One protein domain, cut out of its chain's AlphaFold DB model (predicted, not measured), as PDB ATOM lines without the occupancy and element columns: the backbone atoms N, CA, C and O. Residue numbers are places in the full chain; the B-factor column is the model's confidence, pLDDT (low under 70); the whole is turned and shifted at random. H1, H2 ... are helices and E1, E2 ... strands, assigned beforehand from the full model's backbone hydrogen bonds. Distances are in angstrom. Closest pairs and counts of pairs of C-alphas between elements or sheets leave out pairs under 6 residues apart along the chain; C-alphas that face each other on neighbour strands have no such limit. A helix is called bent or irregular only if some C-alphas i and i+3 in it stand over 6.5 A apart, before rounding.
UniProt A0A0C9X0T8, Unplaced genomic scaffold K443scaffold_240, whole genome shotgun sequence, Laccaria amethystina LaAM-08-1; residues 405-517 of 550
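AT A GLANCE: This is residues 405 to 517 of the 550 residues of an uncharacterized protein of Laccaria amethystina LaAM-08-1 (UniProt A0A0C9X0T8). This elongated domain has little regular structure: H2 sits among long loops at one end, and H3 packs on the E1 E2 hairpin at the other. The 113 printed residues include three named helices and two antiparallel named strands in the order H1 H2 E1 E2 H3, holding only 42: mixed class. It is compact, with radius of gyration of the C-alphas 14.6 A and spans of 49, 26 and 23 A.

HOW THE PARTS SIT: In H2, residues 443 to 456, 6 of 10 O i to N i+4 pairs are within hydrogen-bond range; in H3, residues 502 to 513, every one is. E1, residues 481 to 486, and E2, residues 492 to 497, form a hairpin; N 483 and O 495, 3.0 A, are within hydrogen-bond range. The closest C-alphas of E1 and H3, Val 485 and Lys 509, are 5.5 A apart.

IN THESE COORDINATES: H1, residues 405 to 408, begins at C-alpha 405 (-46.381, 12.872, -93.223); H3 ends at C-alpha 513 (-58.024, 13.642, -70.190). H2, 18.3 A long, is irregular: C-alphas 448 and 451 are 7.1 A apart.

THE WHOLE: Both links at H2 are long; pLDDT is under 70 at residues 471 to 476 and 517.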
ATOM      1  N   PRO A 405     -45.594  12.733 -94.456       89.00
ATOM      2  CA  PRO A 405     -46.381  12.872 -93.223       89.00
ATOM      3  C   PRO A 405     -47.813  12.344 -93.394       89.00
ATOM      4  O   PRO A 405     -48.326  11.602 -92.556       89.00
ATOM      5  N   ASN A 406     -48.404  12.597 -94.562       89.38
ATOM      6  CA  ASN A 406     -49.756  12.185 -94.950       89.38
ATOM      7  C   ASN A 406     -49.972  10.661 -94.985       89.38
ATOM      8  O   ASN A 406     -51.110  10.193 -94.960       89.38
ATOM      9  N   ARG A 407     -48.890   9.876 -95.079       91.31
ATOM     10  CA  ARG A 407     -48.946   8.408 -95.101       91.31
ATOM     11  C   ARG A 407     -49.087   7.818 -93.698       91.31
ATOM     12  O   ARG A 407     -49.634   6.731 -93.564       91.31
ATOM     13  N   TYR A 408     -48.583   8.502 -92.674       92.56
ATOM     14  CA  TYR A 408     -48.480   7.970 -91.310       92.56
ATOM     15  C   TYR A 408     -49.415   8.664 -90.319       92.56
ATOM     16  O   TYR A 408     -49.465   8.268 -89.159       92.56
ATOM     17  N   ARG A 409     -50.176   9.670 -90.762       93.31
ATOM     18  CA  ARG A 409     -51.120  10.420 -89.928       93.31
ATOM     19  C   ARG A 409     -52.522  10.382 -90.491       93.31
ATOM     20  O   ARG A 409     -52.721  10.386 -91.705       93.31
ATOM     21  N   CYS A 410     -53.501  10.372 -89.593       95.19
ATOM     22  CA  CYS A 410     -54.881  10.595 -89.975       95.19
ATOM     23  C   CYS A 410     -55.049  12.035 -90.485       95.19
ATOM     24  O   CYS A 410     -54.778  12.989 -89.768       95.19
ATOM     25  N   ALA A 411     -55.542  12.185 -91.708       95.56
ATOM     26  CA  ALA A 411     -55.764  13.476 -92.350       95.56
ATOM     27  C   ALA A 411     -57.003  14.220 -91.828       95.56
ATOM     28  O   ALA A 411     -57.175  15.403 -92.109       95.56
ATOM     29  N   ALA A 412     -57.887  13.541 -91.088       95.19
ATOM     30  CA  ALA A 412     -59.079  14.180 -90.549       95.19
ATOM     31  C   ALA A 412     -58.709  15.222 -89.491       95.19
ATOM     32  O   ALA A 412     -58.049  14.899 -88.503       95.19
ATOM     33  N   VAL A 413     -59.187  16.452 -89.684       92.81
ATOM     34  CA  VAL A 413     -58.950  17.583 -88.778       92.81
ATOM     35  C   VAL A 413     -59.305  17.201 -87.335       92.81
ATOM     36  O   VAL A 413     -60.400  16.707 -87.067       92.81
ATOM     37  N   GLY A 414     -58.360  17.408 -86.413       91.94
ATOM     38  CA  GLY A 414     -58.500  17.071 -84.989       91.94
ATOM     39  C   GLY A 414     -58.264  15.597 -84.634       91.94
ATOM     40  O   GLY A 414     -58.325  15.236 -83.462       91.94
ATOM     41  N   CYS A 415     -57.985  14.721 -85.607       93.56
ATOM     42  CA  CYS A 415     -57.649  13.327 -85.340       93.56
ATOM     43  C   CYS A 415     -56.132  13.134 -85.250       93.56
ATOM     44  O   CYS A 415     -55.456  12.976 -86.258       93.56
ATOM     45  N   GLU A 416     -55.611  13.024 -84.036       93.00
ATOM     46  CA  GLU A 416     -54.169  12.893 -83.767       93.00
ATOM     47  C   GLU A 416     -53.664  11.443 -83.822       93.00
ATOM     48  O   GLU A 416     -52.691  11.083 -83.168       93.00
ATOM     49  N   ILE A 417     -54.355  10.576 -84.569       93.31
ATOM     50  CA  ILE A 417     -53.919   9.188 -84.708       93.31
ATOM     51  C   ILE A 417     -52.767   9.117 -85.698       93.31
ATOM     52  O   ILE A 417     -52.914   9.489 -86.868       93.31
ATOM     53  N   GLU A 418     -51.660   8.565 -85.223       92.94
ATOM     54  CA  GLU A 418     -50.485   8.233 -86.014       92.94
ATOM     55  C   GLU A 418     -50.355   6.708 -86.121       92.94
ATOM     56  O   GLU A 418     -50.760   5.964 -85.227       92.94
ATOM     57  N   ALA A 419     -49.815   6.223 -87.234       90.62
ATOM     58  CA  ALA A 419     -49.518   4.814 -87.446       90.62
ATOM     59  C   ALA A 419     -48.023   4.624 -87.676       90.62
ATOM     60  O   ALA A 419     -47.368   5.436 -88.334       90.62
ATOM     61  N   ASP A 420     -47.472   3.516 -87.188       82.50
ATOM     62  CA  ASP A 420     -46.070   3.204 -87.443       82.50
ATOM     63  C   ASP A 420     -45.819   2.813 -88.911       82.50
ATOM     64  O   ASP A 420     -44.798   3.188 -89.487       82.50
ATOM     65  N   LYS A 421     -46.785   2.138 -89.544       84.88
ATOM     66  CA  LYS A 421     -46.775   1.775 -90.963       84.88
ATOM     67  C   LYS A 421     -47.947   2.410 -91.693       84.88
ATOM     68  O   LYS A 421     -49.096   2.297 -91.280       84.88
ATOM     69  N   GLY A 422     -47.676   2.969 -92.871       82.56
ATOM     70  CA  GLY A 422     -48.709   3.618 -93.682       82.56
ATOM     71  C   GLY A 422     -49.859   2.714 -94.132       82.56
ATOM     72  O   GLY A 422     -50.931   3.214 -94.445       82.56
ATOM     73  N   ARG A 423     -49.658   1.388 -94.145       86.06
ATOM     74  CA  ARG A 423     -50.708   0.411 -94.484       86.06
ATOM     75  C   ARG A 423     -51.808   0.296 -93.425       86.06
ATOM     76  O   ARG A 423     -52.866  -0.241 -93.709       86.06
ATOM     77  N   MET A 424     -51.570   0.800 -92.214       86.75
ATOM     78  CA  MET A 424     -52.549   0.738 -91.126       86.75
ATOM     79  C   MET A 424     -53.647   1.800 -91.235       86.75
ATOM     80  O   MET A 424     -54.608   1.770 -90.470       86.75
ATOM     81  N   LEU A 425     -53.505   2.760 -92.150       93.56
ATOM     82  CA  LEU A 425     -54.475   3.821 -92.369       93.56
ATOM     83  C   LEU A 425     -55.158   3.621 -93.728       93.56
ATOM     84  O   LEU A 425     -54.522   3.323 -94.737       93.56
ATOM     85  N   LEU A 426     -56.471   3.829 -93.763       94.62
ATOM     86  CA  LEU A 426     -57.273   3.796 -94.981       94.62
ATOM     87  C   LEU A 426     -56.886   4.961 -95.887       94.62
ATOM     88  O   LEU A 426     -56.997   6.118 -95.493       94.62
ATOM     89  N   ARG A 427     -56.485   4.680 -97.123       95.94
ATOM     90  CA  ARG A 427     -56.155   5.720 -98.106       95.94
ATOM     91  C   ARG A 427     -57.410   6.214 -98.820       95.94
ATOM     92  O   ARG A 427     -58.378   5.471 -98.990       95.94
ATOM     93  N   CYS A 428     -57.396   7.461 -99.291       96.06
ATOM     94  CA  CYS A 428     -58.442   7.929-100.198       96.06
ATOM     95  C   CYS A 428     -58.489   7.079-101.481       96.06
ATOM     96  O   CYS A 428     -57.489   6.939-102.186       96.06
ATOM     97  N   SER A 429     -59.670   6.558-101.816       95.00
ATOM     98  CA  SER A 429     -59.898   5.750-103.024       95.00
ATOM     99  C   SER A 429     -59.984   6.575-104.317       95.00
ATOM    100  O   SER A 429     -60.225   6.019-105.382       95.00
ATOM    101  N   GLY A 430     -59.837   7.900-104.244       95.25
ATOM    102  CA  GLY A 430     -59.920   8.774-105.411       95.25
ATOM    103  C   GLY A 430     -58.628   8.875-106.229       95.25
ATOM    104  O   GLY A 430     -57.608   8.243-105.931       95.25
ATOM    105  N   LYS A 431     -58.683   9.714-107.273       95.94
ATOM    106  CA  LYS A 431     -57.623   9.896-108.284       95.94
ATOM    107  C   LYS A 431     -56.557  10.937-107.900       95.94
ATOM    108  O   LYS A 431     -55.852  11.418-108.775       95.94
ATOM    109  N   CYS A 432     -56.473  11.346-106.634       96.00
ATOM    110  CA  CYS A 432     -55.400  12.232-106.174       96.00
ATOM    111  C   CYS A 432     -54.032  11.539-106.234       96.00
ATOM    112  O   CYS A 432     -53.944  10.314-106.086       96.00
ATOM    113  N   ASP A 433     -52.989  12.347-106.427       93.94
ATOM    114  CA  ASP A 433     -51.602  11.890-106.529       93.94
ATOM    115  C   ASP A 433     -51.186  11.101-105.272       93.94
ATOM    116  O   ASP A 433     -51.593  11.418-104.151       93.94
ATOM    117  N   THR A 434     -50.385  10.049-105.450       90.38
ATOM    118  CA  THR A 434     -50.014   9.083-104.397       90.38
ATOM    119  C   THR A 434     -49.346   9.731-103.180       90.38
ATOM    120  O   THR A 434     -49.588   9.287-102.057       90.38
ATOM    121  N   ASP A 435     -48.536  10.766-103.392       88.88
ATOM    122  CA  ASP A 435     -47.806  11.552-102.388       88.88
ATOM    123  C   ASP A 435     -48.706  12.528-101.607       88.88
ATOM    124  O   ASP A 435     -48.471  12.798-100.426       88.88
ATOM    125  N   LYS A 436     -49.784  13.005-102.237       91.69
ATOM    126  CA  LYS A 436     -50.769  13.933-101.650       91.69
ATOM    127  C   LYS A 436     -52.024  13.233-101.136       91.69
ATOM    128  O   LYS A 436     -52.923  13.877-100.597       91.69
ATOM    129  N   LYS A 437     -52.116  11.919-101.334       94.94
ATOM    130  CA  LYS A 437     -53.276  11.107-100.977       94.94
ATOM    131  C   LYS A 437     -53.414  11.021 -99.451       94.94
ATOM    132  O   LYS A 437     -52.521  10.469 -98.805       94.94
ATOM    133  N   PRO A 438     -54.520  11.514 -98.864       96.06
ATOM    134  CA  PRO A 438     -54.713  11.461 -97.424       96.06
ATOM    135  C   PRO A 438     -54.960  10.033 -96.938       96.06
ATOM    136  O   PRO A 438     -55.537   9.202 -97.657       96.06
ATOM    137  N   SER A 439     -54.546   9.781 -95.698       96.19
ATOM    138  CA  SER A 439     -54.750   8.518 -94.988       96.19
ATOM    139  C   SER A 439     -55.632   8.743 -93.760       96.19
ATOM    140  O   SER A 439     -55.595   9.805 -93.149       96.19
ATOM    141  N   TYR A 440     -56.447   7.763 -93.384       96.69
ATOM    142  CA  TYR A 440     -57.455   7.896 -92.335       96.69
ATOM    143  C   TYR A 440     -57.436   6.689 -91.408       96.69
ATOM    144  O   TYR A 440     -57.402   5.550 -91.857       96.69
ATOM    145  N   CYS A 441     -57.562   6.913 -90.104       95.62
ATOM    146  CA  CYS A 441     -57.638   5.820 -89.128       95.62
ATOM    147  C   CYS A 441     -58.946   5.000 -89.198       95.62
ATOM    148  O   CYS A 441     -59.086   3.998 -88.505       95.62
ATOM    149  N   GLY A 442     -59.918   5.423 -90.017       95.62
ATOM    150  CA  GLY A 442     -61.196   4.743 -90.206       95.62
ATOM    151  C   GLY A 442     -62.128   5.480 -91.174       95.62
ATOM    152  O   GLY A 442     -61.896   6.642 -91.521       95.62
ATOM    153  N   LYS A 443     -63.214   4.810 -91.595       96.25
ATOM    154  CA  LYS A 443     -64.216   5.364 -92.533       96.25
ATOM    155  C   LYS A 443     -64.904   6.620 -91.989       96.25
ATOM    156  O   LYS A 443     -65.302   7.484 -92.762       96.25
ATOM    157  N   GLU A 444     -65.037   6.730 -90.670       96.06
ATOM    158  CA  GLU A 444     -65.606   7.906 -90.003       96.06
ATOM    159  C   GLU A 444     -64.751   9.154 -90.257       96.06
ATOM    160  O   GLU A 444     -65.259  10.153 -90.761       96.06
ATOM    161  N   CYS A 445     -63.440   9.065 -90.012       97.19
ATOM    162  CA  CYS A 445     -62.492  10.143 -90.292       97.19
ATOM    163  C   CYS A 445     -62.426  10.485 -91.785       97.19
ATOM    164  O   CYS A 445     -62.406  11.659 -92.140       97.19
ATOM    165  N   GLN A 446     -62.471   9.478 -92.661       96.75
ATOM    166  CA  GLN A 446     -62.509   9.695 -94.108       96.75
ATOM    167  C   GLN A 446     -63.754  10.479 -94.547       96.75
ATOM    168  O   GLN A 446     -63.652  11.423 -95.327       96.75
ATOM    169  N   ARG A 447     -64.942  10.113 -94.048       96.56
ATOM    170  CA  ARG A 447     -66.194  10.824 -94.358       96.56
ATOM    171  C   ARG A 447     -66.201  12.241 -93.789       96.56
ATOM    172  O   ARG A 447     -66.701  13.143 -94.457       96.56
ATOM    173  N   ALA A 448     -65.655  12.423 -92.587       95.81
ATOM    174  CA  ALA A 448     -65.548  13.730 -91.944       95.81
ATOM    175  C   ALA A 448     -64.673  14.691 -92.765       95.81
ATOM    176  O   ALA A 448     -65.075  15.827 -93.010       95.81
ATOM    177  N   ASP A 449     -63.531  14.214 -93.261       96.19
ATOM    178  CA  ASP A 449     -62.612  15.015 -94.074       96.19
ATOM    179  C   ASP A 449     -63.041  15.139 -95.547       96.19
ATOM    180  O   ASP A 449     -62.589  16.035 -96.254       96.19
ATOM    181  N   TRP A 450     -63.953  14.293 -96.040       95.94
ATOM    182  CA  TRP A 450     -64.312  14.256 -97.464       95.94
ATOM    183  C   TRP A 450     -64.738  15.615 -98.030       95.94
ATOM    184  O   TRP A 450     -64.368  15.949 -99.152       95.94
ATOM    185  N   LYS A 451     -65.484  16.428 -97.270       95.44
ATOM    186  CA  LYS A 451     -65.890  17.774 -97.718       95.44
ATOM    187  C   LYS A 451     -64.684  18.682 -97.989       95.44
ATOM    188  O   LYS A 451     -64.731  19.460 -98.936       95.44
ATOM    189  N   ASN A 452     -63.630  18.547 -97.186       94.75
ATOM    190  CA  ASN A 452     -62.373  19.274 -97.326       94.75
ATOM    191  C   ASN A 452     -61.496  18.680 -98.440       94.75
ATOM    192  O   ASN A 452     -60.986  19.417 -99.275       94.75
ATOM    193  N   HIS A 453     -61.367  17.351 -98.517       95.75
ATOM    194  CA  HIS A 453     -60.505  16.700 -99.509       95.75
ATOM    195  C   HIS A 453     -61.084  16.680-100.934       95.75
ATOM    196  O   HIS A 453     -60.331  16.739-101.906       95.75
ATOM    197  N   LYS A 454     -62.412  16.607-101.103       96.81
ATOM    198  CA  LYS A 454     -63.077  16.433-102.411       96.81
ATOM    199  C   LYS A 454     -62.586  17.395-103.514       96.81
ATOM    200  O   LYS A 454     -62.346  16.902-104.616       96.81
ATOM    201  N   PRO A 455     -62.384  18.710-103.282       96.31
ATOM    202  CA  PRO A 455     -61.849  19.634-104.294       96.31
ATOM    203  C   PRO A 455     -60.426  19.297-104.775       96.31
ATOM    204  O   PRO A 455     -60.051  19.635-105.901       96.31
ATOM    205  N   PHE A 456     -59.651  18.610-103.934       96.12
ATOM    206  CA  PHE A 456     -58.267  18.195-104.173       96.12
ATOM    207  C   PHE A 456     -58.154  16.736-104.640       96.12
ATOM    208  O   PHE A 456     -57.068  16.258-104.953       96.12
ATOM    209  N   CYS A 457     -59.272  16.009-104.715       96.81
ATOM    210  CA  CYS A 457     -59.308  14.590-105.055       96.81
ATOM    211  C   CYS A 457     -59.205  14.342-106.577       96.81
ATOM    212  O   CYS A 457     -60.051  13.681-107.184       96.81
ATOM    213  N   LYS A 458     -58.185  14.918-107.217       96.44
ATOM    214  CA  LYS A 458     -57.919  14.838-108.661       96.44
ATOM    215  C   LYS A 458     -56.408  14.907-108.936       96.44
ATOM    216  O   LYS A 458     -55.693  15.469-108.102       96.44
ATOM    217  N   PRO A 459     -55.923  14.378-110.073       96.69
ATOM    218  CA  PRO A 459     -54.502  14.434-110.411       96.69
ATOM    219  C   PRO A 459     -53.979  15.875-110.471       96.69
ATOM    220  O   PRO A 459     -54.682  16.766-110.957       96.69
ATOM    221  N   GLY A 460     -52.769  16.112-109.963       94.62
ATOM    222  CA  GLY A 460     -52.088  17.412-110.014       94.62
ATOM    223  C   GLY A 460     -52.627  18.497-109.071       94.62
ATOM    224  O   GLY A 460     -52.054  19.584-109.009       94.62
ATOM    225  N   ALA A 461     -53.693  18.240-108.304       94.25
ATOM    226  CA  ALA A 461     -54.166  19.186-107.293       94.25
ATOM    227  C   ALA A 461     -53.156  19.349-106.139       94.25
ATOM    228  O   ALA A 461     -52.293  18.498-105.917       94.25
ATOM    229  N   ALA A 462     -53.258  20.454-105.394       92.19
ATOM    230  CA  ALA A 462     -52.495  20.647-104.159       92.19
ATOM    231  C   ALA A 462     -52.930  19.649-103.064       92.19
ATOM    232  O   ALA A 462     -54.003  19.052-103.141       92.19
ATOM    233  N   CYS A 463     -52.100  19.464-102.035       88.06
ATOM    234  CA  CYS A 463     -52.443  18.622-100.889       88.06
ATOM    235  C   CYS A 463     -53.519  19.305-100.025       88.06
ATOM    236  O   CYS A 463     -53.365  20.469 -99.669       88.06
ATOM    237  N   SER A 464     -54.590  18.588 -99.666       89.12
ATOM    238  CA  SER A 464     -55.665  19.111 -98.798       89.12
ATOM    239  C   SER A 464     -55.335  19.063 -97.304       89.12
ATOM    240  O   SER A 464     -56.135  19.511 -96.483       89.12
ATOM    241  N   ILE A 465     -54.211  18.442 -96.940       84.62
ATOM    242  CA  ILE A 465     -53.799  18.261 -95.549       84.62
ATOM    243  C   ILE A 465     -53.100  19.530 -95.086       84.62
ATOM    244  O   ILE A 465     -52.081  19.930 -95.647       84.62
ATOM    245  N   ILE A 466     -53.664  20.144 -94.050       80.50
ATOM    246  CA  ILE A 466     -53.042  21.245 -93.327       80.50
ATOM    247  C   ILE A 466     -52.049  20.610 -92.358       80.50
ATOM    248  O   ILE A 466     -52.461  19.953 -91.400       80.50
ATOM    249  N   ASP A 467     -50.754  20.762 -92.626       74.94
ATOM    250  CA  ASP A 467     -49.726  20.339 -91.679       74.94
ATOM    251  C   ASP A 467     -49.778  21.269 -90.464       74.94
ATOM    252  O   ASP A 467     -49.463  22.457 -90.552       74.94
ATOM    253  N   THR A 468     -50.237  20.746 -89.330       75.12
ATOM    254  CA  THR A 468     -50.299  21.494 -88.073       75.12
ATOM    255  C   THR A 468     -48.929  21.617 -87.402       75.12
ATOM    256  O   THR A 468     -48.830  22.246 -86.353       75.12
ATOM    257  N   GLY A 469     -47.864  21.040 -87.978       71.62
ATOM    258  CA  GLY A 469     -46.487  21.150 -87.488       71.62
ATOM    259  C   GLY A 469     -46.194  20.346 -86.216       71.62
ATOM    260  O   GLY A 469     -45.039  20.233 -85.806       71.62
ATOM    261  N   THR A 470     -47.205  19.737 -85.595       70.25
ATOM    262  CA  THR A 470     -47.044  18.965 -84.361       70.25
ATOM    263  C   THR A 470     -46.575  17.554 -84.692       70.25
ATOM    264  O   THR A 470     -47.370  16.622 -84.784       70.25
ATOM    265  N   SER A 471     -45.270  17.377 -84.918       65.81
ATOM    266  CA  SER A 471     -44.703  16.036 -85.021       65.81
ATOM    267  C   SER A 471     -44.378  15.474 -83.648       65.81
ATOM    268  O   SER A 471     -43.413  15.896 -83.016       65.81
ATOM    269  N   SER A 472     -45.177  14.513 -83.187       68.31
ATOM    270  CA  SER A 472     -44.933  13.865 -81.905       68.31
ATOM    271  C   SER A 472     -43.696  12.950 -82.003       68.31
ATOM    272  O   SER A 472     -43.635  12.020 -82.804       68.31
ATOM    273  N   GLN A 473     -42.646  13.259 -81.232       66.25
ATOM    274  CA  GLN A 473     -41.450  12.417 -81.140       66.25
ATOM    275  C   GLN A 473     -41.715  11.295 -80.130       66.25
ATOM    276  O   GLN A 473     -41.800  11.538 -78.928       66.25
ATOM    277  N   GLY A 474     -41.838  10.054 -80.604       67.75
ATOM    278  CA  GLY A 474     -42.012   8.896 -79.731       67.75
ATOM    279  C   GLY A 474     -41.548   7.592 -80.361       67.75
ATOM    280  O   GLY A 474     -41.653   7.372 -81.565       67.75
ATOM    281  N   THR A 475     -41.019   6.700 -79.525       62.06
ATOM    282  CA  THR A 475     -40.688   5.330 -79.925       62.06
ATOM    283  C   THR A 475     -41.975   4.539 -80.115       62.06
ATOM    284  O   THR A 475     -42.774   4.423 -79.182       62.06
ATOM    285  N   THR A 476     -42.182   3.982 -81.304       67.06
ATOM    286  CA  THR A 476     -43.407   3.254 -81.641       67.06
ATOM    287  C   THR A 476     -43.171   1.754 -81.630       67.06
ATOM    288  O   THR A 476     -42.136   1.290 -82.104       67.06
ATOM    289  N   LYS A 477     -44.125   0.976 -81.106       73.38
ATOM    290  CA  LYS A 477     -44.107  -0.474 -81.322       73.38
ATOM    291  C   LYS A 477     -44.405  -0.764 -82.802       73.38
ATOM    292  O   LYS A 477     -45.189  -0.020 -83.394       73.38
ATOM    293  N   PRO A 478     -43.809  -1.811 -83.398       73.12
ATOM    294  CA  PRO A 478     -44.158  -2.235 -84.748       73.12
ATOM    295  C   PRO A 478     -45.649  -2.598 -84.855       73.12
ATOM    296  O   PRO A 478     -46.187  -3.242 -83.957       73.12
ATOM    297  N   ASN A 479     -46.285  -2.243 -85.969       81.62
ATOM    298  CA  ASN A 479     -47.702  -2.434 -86.286       81.62
ATOM    299  C   ASN A 479     -48.664  -1.864 -85.224       81.62
ATOM    300  O   ASN A 479     -49.600  -2.548 -84.806       81.62
ATOM    301  N   ALA A 480     -48.442  -0.636 -84.756       88.56
ATOM    302  CA  ALA A 480     -49.270  -0.025 -83.717       88.56
ATOM    303  C   ALA A 480     -49.835   1.333 -84.143       88.56
ATOM    304  O   ALA A 480     -49.137   2.168 -84.726       88.56
ATOM    305  N   LEU A 481     -51.101   1.563 -83.785       90.75
ATOM    306  CA  LEU A 481     -51.697   2.893 -83.800       90.75
ATOM    307  C   LEU A 481     -51.275   3.638 -82.537       90.75
ATOM    308  O   LEU A 481     -51.077   3.041 -81.471       90.75
ATOM    309  N   GLN A 482     -51.133   4.948 -82.664       91.69
ATOM    310  CA  GLN A 482     -50.727   5.828 -81.586       91.69
ATOM    311  C   GLN A 482     -51.634   7.032 -81.501       91.69
ATOM    312  O   GLN A 482     -52.116   7.523 -82.519       91.69
ATOM    313  N   ILE A 483     -51.839   7.512 -80.283       93.12
ATOM    314  CA  ILE A 483     -52.532   8.763 -80.033       93.12
ATOM    315  C   ILE A 483     -51.813   9.509 -78.899       93.12
ATOM    316  O   ILE A 483     -51.495   8.896 -77.873       93.12
ATOM    317  N   PRO A 484     -51.492  10.802 -79.062       92.31
ATOM    318  CA  PRO A 484     -50.979  11.610 -77.970       92.31
ATOM    319  C   PRO A 484     -52.102  11.868 -76.960       92.31
ATOM    320  O   PRO A 484     -53.221  12.235 -77.318       92.31
ATOM    321  N   VAL A 485     -51.799  11.645 -75.686       91.00
ATOM    322  CA  VAL A 485     -52.708  11.848 -74.558       91.00
ATOM    323  C   VAL A 485     -52.093  12.897 -73.646       91.00
ATOM    324  O   VAL A 485     -50.989  12.699 -73.137       91.00
ATOM    325  N   THR A 486     -52.785  14.016 -73.451       91.75
ATOM    326  CA  THR A 486     -52.329  15.086 -72.556       91.75
ATOM    327  C   THR A 486     -52.829  14.807 -71.146       91.75
ATOM    328  O   THR A 486     -54.027  14.722 -70.897       91.75
ATOM    329  N   MET A 487     -51.897  14.615 -70.222       87.38
ATOM    330  CA  MET A 487     -52.185  14.364 -68.815       87.38
ATOM    331  C   MET A 487     -52.591  15.669 -68.107       87.38
ATOM    332  O   MET A 487     -52.309  16.766 -68.591       87.38
ATOM    333  N   ALA A 488     -53.211  15.565 -66.926       88.12
ATOM    334  CA  ALA A 488     -53.652  16.722 -66.134       88.12
ATOM    335  C   ALA A 488     -52.512  17.680 -65.713       88.12
ATOM    336  O   ALA A 488     -52.772  18.835 -65.389       88.12
ATOM    337  N   ASP A 489     -51.256  17.220 -65.726       86.81
ATOM    338  CA  ASP A 489     -50.054  18.032 -65.478       86.81
ATOM    339  C   ASP A 489     -49.558  18.789 -66.731       86.81
ATOM    340  O   ASP A 489     -48.522  19.450 -66.690       86.81
ATOM    341  N   GLY A 490     -50.281  18.687 -67.853       90.06
ATOM    342  CA  GLY A 490     -49.914  19.266 -69.144       90.06
ATOM    343  C   GLY A 490     -48.906  18.435 -69.943       90.06
ATOM    344  O   GLY A 490     -48.571  18.804 -71.068       90.06
ATOM    345  N   LYS A 491     -48.418  17.304 -69.413       88.12
ATOM    346  CA  LYS A 491     -47.476  16.435 -70.119       88.12
ATOM    347  C   LYS A 491     -48.209  15.555 -71.127       88.12
ATOM    348  O   LYS A 491     -49.074  14.759 -70.769       88.12
ATOM    349  N   THR A 492     -47.809  15.626 -72.392       86.94
ATOM    350  CA  THR A 492     -48.306  14.715 -73.428       86.94
ATOM    351  C   THR A 492     -47.505  13.411 -73.438       86.94
ATOM    352  O   THR A 492     -46.276  13.421 -73.516       86.94
ATOM    353  N   VAL A 493     -48.201  12.276 -73.377       87.06
ATOM    354  CA  VAL A 493     -47.631  10.927 -73.505       87.06
ATOM    355  C   VAL A 493     -48.251  10.246 -74.723       87.06
ATOM    356  O   VAL A 493     -49.465  10.254 -74.894       87.06
ATOM    357  N   LEU A 494     -47.429   9.634 -75.576       88.44
ATOM    358  CA  LEU A 494     -47.917   8.821 -76.690       88.44
ATOM    359  C   LEU A 494     -48.385   7.458 -76.181       88.44
ATOM    360  O   LEU A 494     -47.586   6.657 -75.693       88.44
ATOM    361  N   VAL A 495     -49.678   7.180 -76.328       89.19
ATOM    362  CA  VAL A 495     -50.246   5.862 -76.049       89.19
ATOM    363  C   VAL A 495     -50.285   5.074 -77.348       89.19
ATOM    364  O   VAL A 495     -50.858   5.522 -78.337       89.19
ATOM    365  N   SER A 496     -49.662   3.898 -77.347       87.81
ATOM    366  CA  SER A 496     -49.524   3.038 -78.522       87.81
ATOM    367  C   SER A 496     -50.151   1.678 -78.265       87.81
ATOM    368  O   SER A 496     -49.875   1.061 -77.236       87.81
ATOM    369  N   SER A 497     -50.953   1.193 -79.211       88.56
ATOM    370  CA  SER A 497     -51.555  -0.136 -79.137       88.56
ATOM    371  C   SER A 497     -51.568  -0.825 -80.499       88.56
ATOM    372  O   SER A 497     -51.899  -0.215 -81.515       88.56
ATOM    373  N   SER A 498     -51.199  -2.105 -80.504       84.00
ATOM    374  CA  SER A 498     -51.308  -3.001 -81.661       84.00
ATOM    375  C   SER A 498     -52.631  -3.773 -81.688       84.00
ATOM    376  O   SER A 498     -52.945  -4.407 -82.688       84.00
ATOM    377  N   THR A 499     -53.402  -3.749 -80.595       85.19
ATOM    378  CA  THR A 499     -54.648  -4.524 -80.436       85.19
ATOM    379  C   THR A 499     -55.895  -3.645 -80.361       85.19
ATOM    380  O   THR A 499     -57.009  -4.123 -80.585       85.19
ATOM    381  N   MET A 500     -55.737  -2.357 -80.046       89.50
ATOM    382  CA  MET A 500     -56.834  -1.394 -80.022       89.50
ATOM    383  C   MET A 500     -56.974  -0.729 -81.384       89.50
ATOM    384  O   MET A 500     -56.017  -0.184 -81.932       89.50
ATOM    385  N   ASP A 501     -58.199  -0.731 -81.901       92.38
ATOM    386  CA  ASP A 501     -58.546   0.086 -83.052       92.38
ATOM    387  C   ASP A 501     -58.513   1.589 -82.710       92.38
ATOM    388  O   ASP A 501     -58.424   2.022 -81.554       92.38
ATOM    389  N   ALA A 502     -58.606   2.404 -83.757       92.81
ATOM    390  CA  ALA A 502     -58.599   3.855 -83.663       92.81
ATOM    391  C   ALA A 502     -59.699   4.424 -82.748       92.81
ATOM    392  O   ALA A 502     -59.502   5.469 -82.128       92.81
ATOM    393  N   LYS A 503     -60.861   3.766 -82.670       94.62
ATOM    394  CA  LYS A 503     -61.989   4.229 -81.860       94.62
ATOM    395  C   LYS A 503     -61.690   4.024 -80.379       94.62
ATOM    396  O   LYS A 503     -61.768   4.981 -79.614       94.62
ATOM    397  N   LYS A 504     -61.241   2.828 -79.998       94.00
ATOM    398  CA  LYS A 504     -60.842   2.512 -78.619       94.00
ATOM    399  C   LYS A 504     -59.701   3.399 -78.126       94.00
ATOM    400  O   LYS A 504     -59.696   3.799 -76.967       94.00
ATOM    401  N   LEU A 505     -58.740   3.741 -78.990       93.31
ATOM    402  CA  LEU A 505     -57.663   4.674 -78.632       93.31
ATOM    403  C   LEU A 505     -58.181   6.093 -78.352       93.31
ATOM    404  O   LEU A 505     -57.722   6.731 -77.408       93.31
ATOM    405  N   LYS A 506     -59.165   6.578 -79.120       94.75
ATOM    406  CA  LYS A 506     -59.820   7.871 -78.852       94.75
ATOM    407  C   LYS A 506     -60.624   7.848 -77.555       94.75
ATOM    408  O   LYS A 506     -60.569   8.812 -76.800       94.75
ATOM    409  N   GLU A 507     -61.337   6.756 -77.288       94.44
ATOM    410  CA  GLU A 507     -62.066   6.558 -76.029       94.44
ATOM    411  C   GLU A 507     -61.104   6.564 -74.834       94.44
ATOM    412  O   GLU A 507     -61.353   7.254 -73.847       94.44
ATOM    413  N   LEU A 508     -59.965   5.872 -74.953       92.44
ATOM    414  CA  LEU A 508     -58.916   5.871 -73.935       92.44
ATOM    415  C   LEU A 508     -58.335   7.272 -73.708       92.44
ATOM    416  O   LEU A 508     -58.166   7.669 -72.559       92.44
ATOM    417  N   LYS A 509     -58.066   8.029 -74.780       94.06
ATOM    418  CA  LYS A 509     -57.616   9.425 -74.684       94.06
ATOM    419  C   LYS A 509     -58.640  10.290 -73.946       94.06
ATOM    420  O   LYS A 509     -58.278  10.951 -72.979       94.06
ATOM    421  N   GLY A 510     -59.910  10.244 -74.350       93.69
ATOM    422  CA  GLY A 510     -60.966  11.027 -73.704       93.69
ATOM    423  C   GLY A 510     -61.160  10.660 -72.229       93.69
ATOM    424  O   GLY A 510     -61.354  11.536 -71.392       93.69
ATOM    425  N   ALA A 511     -61.046   9.371 -71.889       91.38
ATOM    426  CA  ALA A 511     -61.094   8.913 -70.503       91.38
ATOM    427  C   ALA A 511     -59.896   9.415 -69.683       91.38
ATOM    428  O   ALA A 511     -60.068   9.827 -68.539       91.38
ATOM    429  N   ALA A 512     -58.696   9.399 -70.266       89.00
ATOM    430  CA  ALA A 512     -57.466   9.863 -69.635       89.00
ATOM    431  C   ALA A 512     -57.472  11.373 -69.353       89.00
ATOM    432  O   ALA A 512     -57.099  11.790 -68.260       89.00
ATOM    433  N   GLU A 513     -57.937  12.179 -70.310       90.06
ATOM    434  CA  GLU A 513     -58.024  13.642 -70.190       90.06
ATOM    435  C   GLU A 513     -59.057  14.090 -69.141       90.06
ATOM    436  O   GLU A 513     -58.947  15.180 -68.585       90.06
ATOM    437  N   GLY A 514     -60.038  13.237 -68.822       86.06
ATOM    438  CA  GLY A 514     -61.038  13.484 -67.781       86.06
ATOM    439  C   GLY A 514     -60.638  13.044 -66.366       86.06
ATOM    440  O   GLY A 514     -61.413  13.262 -65.431       86.06
ATOM    441  N   MET A 515     -59.480  12.399 -66.169       85.31
ATOM    442  CA  MET A 515     -59.081  11.896 -64.847       85.31
ATOM    443  C   MET A 515     -58.451  12.994 -63.966       85.31
ATOM    444  O   MET A 515     -57.542  13.694 -64.411       85.31
ATOM    445  N   PRO A 516     -58.855  13.115 -62.683       80.56
ATOM    446  CA  PRO A 516     -58.224  14.040 -61.746       80.56
ATOM    447  C   PRO A 516     -56.772  13.632 -61.449       80.56
ATOM    448  O   PRO A 516     -56.438  12.444 -61.386       80.56
ATOM    449  N   SER A 517     -55.909  14.628 -61.234       68.88
ATOM    450  CA  SER A 517     -54.481  14.468 -60.941       68.88
ATOM    451  C   SER A 517     -54.260  13.603 -59.688       68.88
ATOM    452  O   SER A 517     -54.395  14.086 -58.565       68.88
TER     453      SER A 517